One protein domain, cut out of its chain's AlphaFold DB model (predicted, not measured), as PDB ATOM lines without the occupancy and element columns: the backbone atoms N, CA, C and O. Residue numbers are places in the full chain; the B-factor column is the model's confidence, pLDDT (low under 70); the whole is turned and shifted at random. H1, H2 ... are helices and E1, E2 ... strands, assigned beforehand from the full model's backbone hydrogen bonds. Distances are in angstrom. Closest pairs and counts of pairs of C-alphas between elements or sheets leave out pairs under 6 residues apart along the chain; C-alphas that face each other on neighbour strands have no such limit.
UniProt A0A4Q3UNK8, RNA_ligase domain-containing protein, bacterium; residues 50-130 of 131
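What this domain is: This is residues 50 to 130 of the 131 residues of the protein "RNA_ligase domain-containing protein" of bacterium (UniProt A0A4Q3UNK8). One strongly twisted wall of four antiparallel strands bears two helices, H1 and H2, over one face, with no named helix covering the other face. E3 and E4 reach beyond E1 and E2 at one end, and the small helix H3 sits at that tip with the loops on either side of it. The printed part has 81 residues with three named helices and four named strands, in the order E1 E2 H1 H2 E3 H3 E4, and its class is mixed, helices and strands. The sheet runs E2 E1 E3 E4, all antiparallel. The whole is compact, with a radius of gyration of the C-alphas of 12.8 A, yet elongated, spanning 38 by 24 by 20 A.

Where its parts are: The printed part begins with strand E1, residues 50 to 56, with C-alpha 50 at (124.391, 88.973, 99.437) and a length of 19.0 A from first to last C-alpha. Strand E2, residues 59 to 64, follows and is 16.9 A long. Helix H1, residues 73 to 83, is the longest helix by residues and measures 15.3 A; its C-alpha 73 is at (119.823, 96.860, 110.751). Helix H2, residues 87 to 93, measures 10.0 A. Strand E3, residues 98 to 106, is 24.9 A long. Helix H3 is residues 113 to 116. Strand E4, residues 120 to 129, is the longest strand by residues at 26.0 A and ends with C-alpha 129 at (142.167, 85.675, 100.399).

How they stand to each other: E1 and E2 form an antiparallel hairpin, with N 54 and O 61 2.8 A apart, within hydrogen-bond range. On the other side of E1 lies E3, antiparallel at 148 degrees between directions, with N 53 and O 100 at 2.9 A. E3 and E4 are antiparallel at 159 degrees, with N 103 and O 123 at 2.9 A. E4 bends by 61 degrees at residue 125; C-alphas 101 and 126 face each other, and so do 102 and 124. E2 and E4 are the edge strands, and they are apart. H1 and H2 on one face of the sheet give two layers, one of strands and one of helices. H1 stands up from the sheet, its line rising 44 degrees out of the local plane, at a height over the sheet of 4.4 A, only just above the sheet's level. It lies only just over E4, with 3 of its C-alphas there; the closest C-alphas of H1 and E4 are those of Leu 75 and Gln 120, 5.8 A apart. H2, at a height of 8.4 A, lies only just over E1, with 3 C-alphas there, and runs across the strands at 78 degrees to E1 on the local plane. The closest C-alphas of E1 and H2 are those of Ile 55 and Gln 91, 7.0 A apart. H1 and H2 meet only through their link. E2, H1 H2 and E3 make a split strand-helix-strand unit, two strands running the same way with helices between them along the chain and E1 between them in the sheet; its crossover is left-handed. H3 only grazes the sheet, with residues 113 to 116; the closest C-alphas of E3 and H3 are those of Gly 106 and Gly 113, 4.3 A apart. Every O i to N i+4 pair is within hydrogen-bond range in H1 and H2, and H3 is too short for such a pair.

The domain as a whole: The two C-alphas farthest apart are those of Pro 95 and Lys 111, at 38.3 A. The printed part has no cut. No link is long; those from E2 to H1 and from E3 to H3 are short, the others tight. The mean pLDDT of the printed part is 95.1, and no printed residue is under 70.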
ATOM      1  N   ASN A  50     122.944  89.145  99.483       96.56
ATOM      2  CA  ASN A  50     124.391  88.973  99.437       96.56
ATOM      3  C   ASN A  50     125.084  89.866 100.476       96.56
ATOM      4  O   ASN A  50     124.833  91.075 100.529       96.56
ATOM      5  N   ILE A  51     125.989  89.265 101.246       97.81
ATOM      6  CA  ILE A  51     126.790  89.912 102.280       97.81
ATOM      7  C   ILE A  51     128.275  89.623 102.047       97.81
ATOM      8  O   ILE A  51     128.678  88.516 101.690       97.81
ATOM      9  N   ARG A  52     129.092  90.646 102.283       97.12
ATOM     10  CA  ARG A  52     130.551  90.615 102.289       97.12
ATOM     11  C   ARG A  52     131.044  90.938 103.694       97.12
ATOM     12  O   ARG A  52     130.697  91.992 104.231       97.12
ATOM     13  N   ILE A  53     131.859  90.057 104.266       97.25
ATOM     14  CA  ILE A  53     132.619  90.312 105.494       97.25
ATOM     15  C   ILE A  53     134.052  90.614 105.070       97.25
ATOM     16  O   ILE A  53     134.761  89.745 104.564       97.25
ATOM     17  N   ILE A  54     134.441  91.875 105.203       95.88
ATOM     18  CA  ILE A  54     135.692  92.421 104.683       95.88
ATOM     19  C   ILE A  54     136.671  92.533 105.844       95.88
ATOM     20  O   ILE A  54     136.375  93.202 106.834       95.88
ATOM     21  N   ILE A  55     137.812  91.871 105.715       95.88
ATOM     22  CA  ILE A  55     138.877  91.791 106.711       95.88
ATOM     23  C   ILE A  55     140.065  92.555 106.137       95.88
ATOM     24  O   ILE A  55     140.785  92.029 105.291       95.88
ATOM     25  N   GLU A  56     140.236  93.804 106.561       92.56
ATOM     26  CA  GLU A  56     141.284  94.711 106.079       92.56
ATOM     27  C   GLU A  56     141.678  95.679 107.209       92.56
ATOM     28  O   GLU A  56     140.862  95.996 108.079       92.56
ATOM     29  N   ASP A  57     142.929  96.147 107.213       87.56
ATOM     30  CA  ASP A  57     143.436  97.176 108.137       87.56
ATOM     31  C   ASP A  57     143.144  96.909 109.630       87.56
ATOM     32  O   ASP A  57     142.796  97.811 110.399       87.56
ATOM     33  N   GLY A  58     143.251  95.645 110.059       86.12
ATOM     34  CA  GLY A  58     143.031  95.251 111.454       86.12
ATOM     35  C   GLY A  58     141.563  95.250 111.896       86.12
ATOM     36  O   GLY A  58     141.290  95.169 113.098       86.12
ATOM     37  N   ARG A  59     140.607  95.378 110.965       91.56
ATOM     38  CA  ARG A  59     139.174  95.483 111.268       91.56
ATOM     39  C   ARG A  59     138.325  94.583 110.378       91.56
ATOM     40  O   ARG A  59     138.666  94.298 109.232       91.56
ATOM     41  N   VAL A  60     137.167  94.203 110.907       95.12
ATOM     42  CA  VAL A  60     136.077  93.589 110.147       95.12
ATOM     43  C   VAL A  60     135.046  94.656 109.767       95.12
ATOM     44  O   VAL A  60     134.616  95.454 110.602       95.12
ATOM     45  N   ARG A  61     134.631  94.669 108.499       95.31
ATOM     46  CA  ARG A  61     133.567  95.527 107.959       95.31
ATOM     47  C   ARG A  61     132.513  94.685 107.250       95.31
ATOM     48  O   ARG A  61     132.828  93.649 106.675       95.31
ATOM     49  N   PHE A  62     131.273  95.166 107.229       96.75
ATOM     50  CA  PHE A  62     130.166  94.500 106.538       96.75
ATOM     51  C   PHE A  62     129.732  95.304 105.312       96.75
ATOM     52  O   PHE A  62     129.563  96.521 105.397       96.75
ATOM     53  N   GLY A  63     129.540  94.629 104.180       95.75
ATOM     54  CA  GLY A  63     129.030  95.212 102.939       95.75
ATOM     55  C   GLY A  63     127.942  94.344 102.312       95.75
ATOM     56  O   GLY A  63     127.931  93.134 102.501       95.75
ATOM     57  N   GLY A  64     127.016  94.950 101.564       95.06
ATOM     58  CA  GLY A  64     126.072  94.203 100.723       95.06
ATOM     59  C   GLY A  64     126.681  93.852  99.361       95.06
ATOM     60  O   GLY A  64     127.886  94.000  99.170       95.06
ATOM     61  N   LYS A  65     125.855  93.462  98.380       90.94
ATOM     62  CA  LYS A  65     126.297  93.118  97.009       90.94
ATOM     63  C   LYS A  65     127.190  94.173  96.343       90.94
ATOM     64  O   LYS A  65     128.179  93.829  95.705       90.94
ATOM     65  N   THR A  66     126.815  95.440  96.489       90.81
ATOM     66  CA  THR A  66     127.561  96.605  95.994       90.81
ATOM     67  C   THR A  66     128.029  97.445  97.178       90.81
ATOM     68  O   THR A  66     127.529  97.284  98.294       90.81
ATOM     69  N   ASP A  67     128.988  98.348  96.968       88.69
ATOM     70  CA  ASP A  67     129.542  99.174  98.055       88.69
ATOM     71  C   ASP A  67     128.509 100.164  98.631       88.69
ATOM     72  O   ASP A  67     128.599 100.545  99.794       88.69
ATOM     73  N   ASN A  68     127.479 100.507  97.850       90.44
ATOM     74  CA  ASN A  68     126.376 101.381  98.266       90.44
ATOM     75  C   ASN A  68     125.154 100.616  98.807       90.44
ATOM     76  O   ASN A  68     124.168 101.239  99.214       90.44
ATOM     77  N   ALA A  69     125.173  99.278  98.770       92.62
ATOM     78  CA  ALA A  69     124.045  98.465  99.206       92.62
ATOM     79  C   ALA A  69     123.818  98.613 100.715       92.62
ATOM     80  O   ALA A  69     124.738  98.464 101.517       92.62
ATOM     81  N   GLN A  70     122.568  98.869 101.095       93.62
ATOM     82  CA  GLN A  70     122.172  98.982 102.494       93.62
ATOM     83  C   GLN A  70     121.869  97.600 103.072       93.62
ATOM     84  O   GLN A  70     121.125  96.818 102.476       93.62
ATOM     85  N   ILE A  71     122.431  97.314 104.245       96.56
ATOM     86  CA  ILE A  71     122.167  96.079 104.984       96.56
ATOM     87  C   ILE A  71     121.068  96.367 106.019       96.56
ATOM     88  O   ILE A  71     121.180  97.355 106.748       96.56
ATOM     89  N   PRO A  72     120.017  95.532 106.129       95.19
ATOM     90  CA  PRO A  72     119.007  95.688 107.172       95.19
ATOM     91  C   PRO A  72     119.631  95.711 108.575       95.19
ATOM     92  O   PRO A  72     120.438  94.844 108.902       95.19
ATOM     93  N   ALA A  73     119.219  96.655 109.427       96.31
ATOM     94  CA  ALA A  73     119.823  96.860 110.751       96.31
ATOM     95  C   ALA A  73     119.842  95.587 111.620       96.31
ATOM     96  O   ALA A  73     120.862  95.265 112.215       96.31
ATOM     97  N   PHE A  74     118.753  94.809 111.622       95.19
ATOM     98  CA  PHE A  74     118.683  93.539 112.359       95.19
ATOM     99  C   PHE A  74     119.734  92.518 111.896       95.19
ATOM    100  O   PHE A  74     120.299  91.795 112.711       95.19
ATOM    101  N   LEU A  75     120.031  92.484 110.591       97.50
ATOM    102  CA  LEU A  75     121.082  91.632 110.044       97.50
ATOM    103  C   LEU A  75     122.469  92.173 110.407       97.50
ATOM    104  O   LEU A  75     123.337  91.383 110.751       97.50
ATOM    105  N   VAL A  76     122.676  93.495 110.405       97.81
ATOM    106  CA  VAL A  76     123.938  94.097 110.877       97.81
ATOM    107  C   VAL A  76     124.229  93.697 112.323       97.81
ATOM    108  O   VAL A  76     125.338  93.254 112.603       97.81
ATOM    109  N   GLU A  77     123.246  93.784 113.221       97.69
ATOM    110  CA  GLU A  77     123.421  93.366 114.620       97.69
ATOM    111  C   GLU A  77     123.765  91.877 114.739       97.69
ATOM    112  O   GLU A  77     124.652  91.490 115.504       97.69
ATOM    113  N   ARG A  78     123.133  91.026 113.919       97.75
ATOM    114  CA  ARG A  78     123.498  89.611 113.862       97.75
ATOM    115  C   ARG A  78     124.940  89.417 113.392       97.75
ATOM    116  O   ARG A  78     125.685  88.693 114.046       97.75
ATOM    117  N   LEU A  79     125.354  90.074 112.310       98.19
ATOM    118  CA  LEU A  79     126.724  89.993 111.795       98.19
ATOM    119  C   LEU A  79     127.747  90.471 112.834       98.19
ATOM    120  O   LEU A  79     128.748  89.792 113.046       98.19
ATOM    121  N   ARG A  80     127.470  91.567 113.551       98.00
ATOM    122  CA  ARG A  80     128.307  92.023 114.673       98.00
ATOM    123  C   ARG A  80     128.489  90.929 115.714       98.00
ATOM    124  O   ARG A  80     129.621  90.578 116.032       98.00
ATOM    125  N   SER A  81     127.390  90.314 116.155       98.12
ATOM    126  CA  SER A  81     127.441  89.234 117.148       98.12
ATOM    127  C   SER A  81     128.257  88.009 116.697       98.12
ATOM    128  O   SER A  81     128.804  87.306 117.543       98.12
ATOM    129  N   ILE A  82     128.340  87.752 115.382       97.69
ATOM    130  CA  ILE A  82     129.061  86.607 114.797       97.69
ATOM    131  C   ILE A  82     130.529  86.907 114.510       97.69
ATOM    132  O   ILE A  82     131.291  85.951 114.454       97.69
ATOM    133  N   PHE A  83     130.910  88.163 114.251       97.69
ATOM    134  CA  PHE A  83     132.234  88.488 113.705       97.69
ATOM    135  C   PHE A  83     133.072  89.438 114.566       97.69
ATOM    136  O   PHE A  83     134.300  89.391 114.481       97.69
ATOM    137  N   GLU A  84     132.465  90.294 115.392       95.50
ATOM    138  CA  GLU A  84     133.232  91.178 116.282       95.50
ATOM    139  C   GLU A  84     134.045  90.390 117.327       95.50
ATOM    140  O   GLU A  84     135.242  90.669 117.456       95.50
ATOM    141  N   PRO A  85     133.492  89.363 118.014       97.19
ATOM    142  CA  PRO A  85     134.275  88.539 118.945       97.19
ATOM    143  C   PRO A  85     135.462  87.799 118.302       97.19
ATOM    144  O   PRO A  85     136.405  87.413 118.988       97.19
ATOM    145  N   GLN A  86     135.423  87.593 116.989       96.00
ATOM    146  CA  GLN A  86     136.379  86.819 116.204       96.00
ATOM    147  C   GLN A  86     137.375  87.725 115.479       96.00
ATOM    148  O   GLN A  86     138.236  87.206 114.776       96.00
ATOM    149  N   ASN A  87     137.300  89.054 115.643       94.88
ATOM    150  CA  ASN A  87     138.138  89.994 114.897       94.88
ATOM    151  C   ASN A  87     139.628  89.638 114.999       94.88
ATOM    152  O   ASN A  87     140.287  89.526 113.975       94.88
ATOM    153  N   ALA A  88     140.145  89.387 116.206       95.56
ATOM    154  CA  ALA A  88     141.554  89.031 116.397       95.56
ATOM    155  C   ALA A  88     141.944  87.737 115.658       95.56
ATOM    156  O   ALA A  88     142.932  87.723 114.929       95.56
ATOM    157  N   LEU A  89     141.123  86.689 115.783       96.75
ATOM    158  CA  LEU A  89     141.340  85.410 115.106       96.75
ATOM    159  C   LEU A  89     141.296  85.562 113.578       96.75
ATOM    160  O   LEU A  89     142.107  84.980 112.867       96.75
ATOM    161  N   LEU A  90     140.367  86.360 113.058       96.38
ATOM    162  CA  LEU A  90     140.243  86.602 111.623       96.38
ATOM    163  C   LEU A  90     141.454  87.350 111.058       96.38
ATOM    164  O   LEU A  90     141.884  87.034 109.953       96.38
ATOM    165  N   GLN A  91     142.034  88.289 111.810       94.44
ATOM    166  CA  GLN A  91     143.283  88.949 111.411       94.44
ATOM    167  C   GLN A  91     144.477  87.983 111.440       94.44
ATOM    168  O   GLN A  91     145.349  88.066 110.581       94.44
ATOM    169  N   GLU A  92     144.512  87.052 112.397       95.56
ATOM    170  CA  GLU A  92     145.555  86.021 112.475       95.56
ATOM    171  C   GLU A  92     145.471  85.031 111.304       95.56
ATOM    172  O   GLU A  92     146.486  84.719 110.684       95.56
ATOM    173  N   ILE A  93     144.263  84.567 110.968       96.06
ATOM    174  CA  ILE A  93     144.031  83.633 109.857       96.06
ATOM    175  C   ILE A  93     144.268  84.315 108.501       96.06
ATOM    176  O   ILE A  93     144.785  83.687 107.575       96.06
ATOM    177  N   PHE A  94     143.903  85.595 108.370       95.88
ATOM    178  CA  PHE A  94     143.989  86.353 107.120       95.88
ATOM    179  C   PHE A  94     144.895  87.590 107.253       95.88
ATOM    180  O   PHE A  94     144.421  88.719 107.110       95.88
ATOM    181  N   PRO A  95     146.215  87.415 107.450       93.38
ATOM    182  CA  PRO A  95     147.134  88.533 107.682       93.38
ATOM    183  C   PRO A  95     147.298  89.451 106.460       93.38
ATOM    184  O   PRO A  95     147.643  90.619 106.602       93.38
ATOM    185  N   ALA A  96     147.034  88.939 105.253       93.38
ATOM    186  CA  ALA A  96     147.023  89.713 104.007       93.38
ATOM    187  C   ALA A  96     145.637  90.303 103.670       93.38
ATOM    188  O   ALA A  96     145.439  90.819 102.569       93.38
ATOM    189  N   GLY A  97     144.679  90.191 104.592       95.19
ATOM    190  CA  GLY A  97     143.278  90.519 104.377       95.19
ATOM    191  C   GLY A  97     142.509  89.438 103.617       95.19
ATOM    192  O   GLY A  97     143.075  88.546 102.976       95.19
ATOM    193  N   ALA A  98     141.184  89.505 103.713       96.38
ATOM    194  CA  ALA A  98     140.275  88.617 103.001       96.38
ATOM    195  C   ALA A  98     138.876  89.228 102.861       96.38
ATOM    196  O   ALA A  98     138.462  90.093 103.630       96.38
ATOM    197  N   CYS A  99     138.115  88.726 101.894       96.44
ATOM    198  CA  CYS A  99     136.692  88.991 101.752       96.44
ATOM    199  C   CYS A  99     135.934  87.665 101.782       96.44
ATOM    200  O   CYS A  99     136.108  86.813 100.908       96.44
ATOM    201  N   LEU A 100     135.102  87.492 102.802       96.94
ATOM    202  CA  LEU A 100     134.218  86.345 102.956       96.94
ATOM    203  C   LEU A 100     132.876  86.704 102.318       96.94
ATOM    204  O   LEU A 100     132.233  87.684 102.703       96.94
ATOM    205  N   TYR A 101     132.455  85.906 101.347       97.19
ATOM    206  CA  TYR A 101     131.194  86.056 100.641       97.19
ATOM    207  C   TYR A 101     130.180  85.063 101.188       97.19
ATOM    208  O   TYR A 101     130.425  83.856 101.261       97.19
ATOM    209  N   GLY A 102     129.022  85.586 101.564       97.38
ATOM    210  CA  GLY A 102     127.937  84.778 102.082       97.38
ATOM    211  C   GLY A 102     126.575  85.382 101.804       97.38
ATOM    212  O   GLY A 102     126.439  86.441 101.185       97.38
ATOM    213  N   GLU A 103     125.560  84.679 102.276       97.75
ATOM    214  CA  GLU A 103     124.173  85.105 102.202       97.75
ATOM    215  C   GLU A 103     123.707  85.454 103.615       97.75
ATOM    216  O   GLU A 103     123.766  84.628 104.526       97.75
ATOM    217  N   GLY A 104     123.247  86.687 103.809       97.69
ATOM    218  CA  GLY A 104     122.432  87.037 104.963       97.69
ATOM    219  C   GLY A 104     121.002  86.588 104.700       97.69
ATOM    220  O   GLY A 104     120.410  86.993 103.704       97.69
ATOM    221  N   TYR A 105     120.438  85.755 105.563       97.62
ATOM    222  CA  TYR A 105     119.128  85.138 105.355       97.62
ATOM    223  C   TYR A 105     118.274  85.199 106.619       97.62
ATOM    224  O   TYR A 105     118.684  85.745 107.642       97.62
ATOM    225  N   GLY A 106     117.059  84.659 106.535       96.56
ATOM    226  CA  GLY A 106     116.146  84.538 107.666       96.56
ATOM    227  C   GLY A 106     114.928  85.450 107.572       96.56
ATOM    228  O   GLY A 106     114.674  86.104 106.551       96.56
ATOM    229  N   ALA A 107     114.126  85.467 108.637       95.25
ATOM    230  CA  ALA A 107     112.875  86.216 108.672       95.25
ATOM    231  C   ALA A 107     113.101  87.693 108.301       95.25
ATOM    232  O   ALA A 107     114.093  88.299 108.695       95.25
ATOM    233  N   ARG A 108     112.163  88.303 107.565       91.94
ATOM    234  CA  ARG A 108     112.214  89.720 107.133       91.94
ATOM    235  C   ARG A 108     113.326  90.085 106.132       91.94
ATOM    236  O   ARG A 108     113.426  91.260 105.795       91.94
ATOM    237  N   ILE A 109     114.115  89.128 105.635       94.75
ATOM    238  CA  ILE A 109     115.082  89.373 104.548       94.75
ATOM    239  C   ILE A 109     114.432  89.167 103.174       94.75
ATOM    240  O   ILE A 109     114.448  90.074 102.348       94.75
ATOM    241  N   GLN A 110     113.815  88.004 102.954       94.75
ATOM    242  CA  GLN A 110     113.061  87.667 101.738       94.75
ATOM    243  C   GLN A 110     111.682  87.093 102.078       94.75
ATOM    244  O   GLN A 110     111.417  86.718 103.224       94.75
ATOM    245  N   LYS A 111     110.803  86.982 101.068       94.12
ATOM    246  CA  LYS A 111     109.415  86.491 101.208       94.12
ATOM    247  C   LYS A 111     109.319  85.167 101.973       94.12
ATOM    248  O   LYS A 111     108.421  85.001 102.792       94.12
ATOM    249  N   HIS A 112     110.236  84.242 101.703       92.44
ATOM    250  CA  HIS A 112     110.267  82.912 102.315       92.44
ATOM    251  C   HIS A 112     111.336  82.777 103.405       92.44
ATOM    252  O   HIS A 112     111.557  81.685 103.916       92.44
ATOM    253  N   GLY A 113     111.961  83.883 103.816       92.50
ATOM    254  CA  GLY A 113     113.081  83.864 104.752       92.50
ATOM    255  C   GLY A 113     112.740  83.289 106.131       92.50
ATOM    256  O   GLY A 113     113.596  82.690 106.770       92.50
ATOM    257  N   ALA A 114     111.481  83.395 106.571       93.94
ATOM    258  CA  ALA A 114     111.027  82.820 107.842       93.94
ATOM    259  C   ALA A 114     111.058  81.278 107.865       93.94
ATOM    260  O   ALA A 114     111.046  80.687 108.942       93.94
ATOM    261  N   ASN A 115     111.138  80.623 106.698       95.44
ATOM    262  CA  ASN A 115     111.293  79.169 106.611       95.44
ATOM    263  C   ASN A 115     112.670  78.704 107.108       95.44
ATOM    264  O   ASN A 115     112.805  77.560 107.528       95.44
ATOM    265  N   TYR A 116     113.674  79.587 107.087       93.50
ATOM    266  CA  TYR A 116     115.010  79.310 107.612       93.50
ATOM    267  C   TYR A 116     115.113  79.481 109.135       93.50
ATOM    268  O   TYR A 116     116.141  79.156 109.723       93.50
ATOM    269  N   GLY A 117     114.067  80.007 109.778       90.69
ATOM    270  CA  GLY A 117     114.027  80.268 111.212       90.69
ATOM    271  C   GLY A 117     113.452  81.647 111.559       90.69
ATOM    272  O   GLY A 117     113.214  82.482 110.681       90.69
ATOM    273  N   PRO A 118     113.217  81.906 112.858       90.12
ATOM    274  CA  PRO A 118     112.566  83.134 113.318       90.12
ATOM    275  C   PRO A 118     113.474  84.375 113.272       90.12
ATOM    276  O   PRO A 118     112.968  85.498 113.292       90.12
ATOM    277  N   GLY A 119     114.795  84.187 113.241       92.94
ATOM    278  CA  GLY A 119     115.796  85.256 113.238       92.94
ATOM    279  C   GLY A 119     116.446  85.471 111.874       92.94
ATOM    280  O   GLY A 119     116.101  84.809 110.896       92.94
ATOM    281  N   GLN A 120     117.390  86.409 111.830       96.88
ATOM    282  CA  GLN A 120     118.329  86.566 110.724       96.88
ATOM    283  C   GLN A 120     119.609  85.789 111.033       96.88
ATOM    284  O   GLN A 120     120.000  85.699 112.198       96.88
ATOM    285  N   ASP A 121     120.273  85.269 110.007       97.62
ATOM    286  CA  ASP A 121     121.587  84.645 110.149       97.62
ATOM    287  C   ASP A 121     122.444  84.811 108.885       97.62
ATOM    288  O   ASP A 121     122.027  85.459 107.921       97.62
ATOM    289  N   PHE A 122     123.661  84.270 108.913       97.94
ATOM    290  CA  PHE A 122     124.625  84.334 107.821       97.94
ATOM    291  C   PHE A 122     125.157  82.943 107.469       97.94
ATOM    292  O   PHE A 122     125.569  82.189 108.348       97.94
ATOM    293  N   VAL A 123     125.200  82.625 106.174       97.62
ATOM    294  CA  VAL A 123     125.858  81.420 105.655       97.62
ATOM    295  C   VAL A 123     126.992  81.814 104.719       97.62
ATOM    296  O   VAL A 123     126.799  82.579 103.775       97.62
ATOM    297  N   LEU A 124     128.189  81.295 104.987       97.50
ATOM    298  CA  LEU A 124     129.363  81.484 104.141       97.50
ATOM    299  C   LEU A 124     129.291  80.547 102.930       97.50
ATOM    300  O   LEU A 124     128.977  79.369 103.096       97.50
ATOM    301  N   PHE A 125     129.637  81.040 101.740       96.19
ATOM    302  CA  PHE A 125     129.784  80.181 100.559       96.19
ATOM    303  C   PHE A 125     131.118  80.343  99.825       96.19
ATOM    304  O   PHE A 125     131.512  79.409  99.138       96.19
ATOM    305  N   ASP A 126     131.832  81.463  99.975       96.06
ATOM    306  CA  ASP A 126     133.146  81.654  99.350       96.06
ATOM    307  C   ASP A 126     134.064  82.554 100.172       96.06
ATOM    308  O   ASP A 126     133.618  83.412 100.935       96.06
ATOM    309  N   VAL A 127     135.371  82.406  99.961       95.88
ATOM    310  CA  VAL A 127     136.398  83.254 100.574       95.88
ATOM    311  C   VAL A 127     137.414  83.659  99.518       95.88
ATOM    312  O   VAL A 127     138.024  82.810  98.872       95.88
ATOM    313  N   LYS A 128     137.638  84.964  99.370       95.31
ATOM    314  CA  LYS A 128     138.778  85.503  98.626       95.31
ATOM    315  C   LYS A 128     139.842  85.946  99.620       95.31
ATOM    316  O   LYS A 128     139.600  86.859 100.400       95.31
ATOM    317  N   VAL A 129     141.011  85.319  99.566       95.19
ATOM    318  CA  VAL A 129     142.167  85.675 100.399       95.19
ATOM    319  C   VAL A 129     143.082  86.615  99.622       95.19
ATOM    320  O   VAL A 129     143.389  86.349  98.460       95.19
ATOM    321  N   GLY A 130     143.514  87.697 100.268       89.38
ATOM    322  CA  GLY A 130     144.339  88.734  99.659       89.38
ATOM    323  C   GLY A 130     143.604  89.624  98.646       89.38
ATOM    324  O   GLY A 130     142.380  89.566  98.469       89.38
TER     325      GLY A 130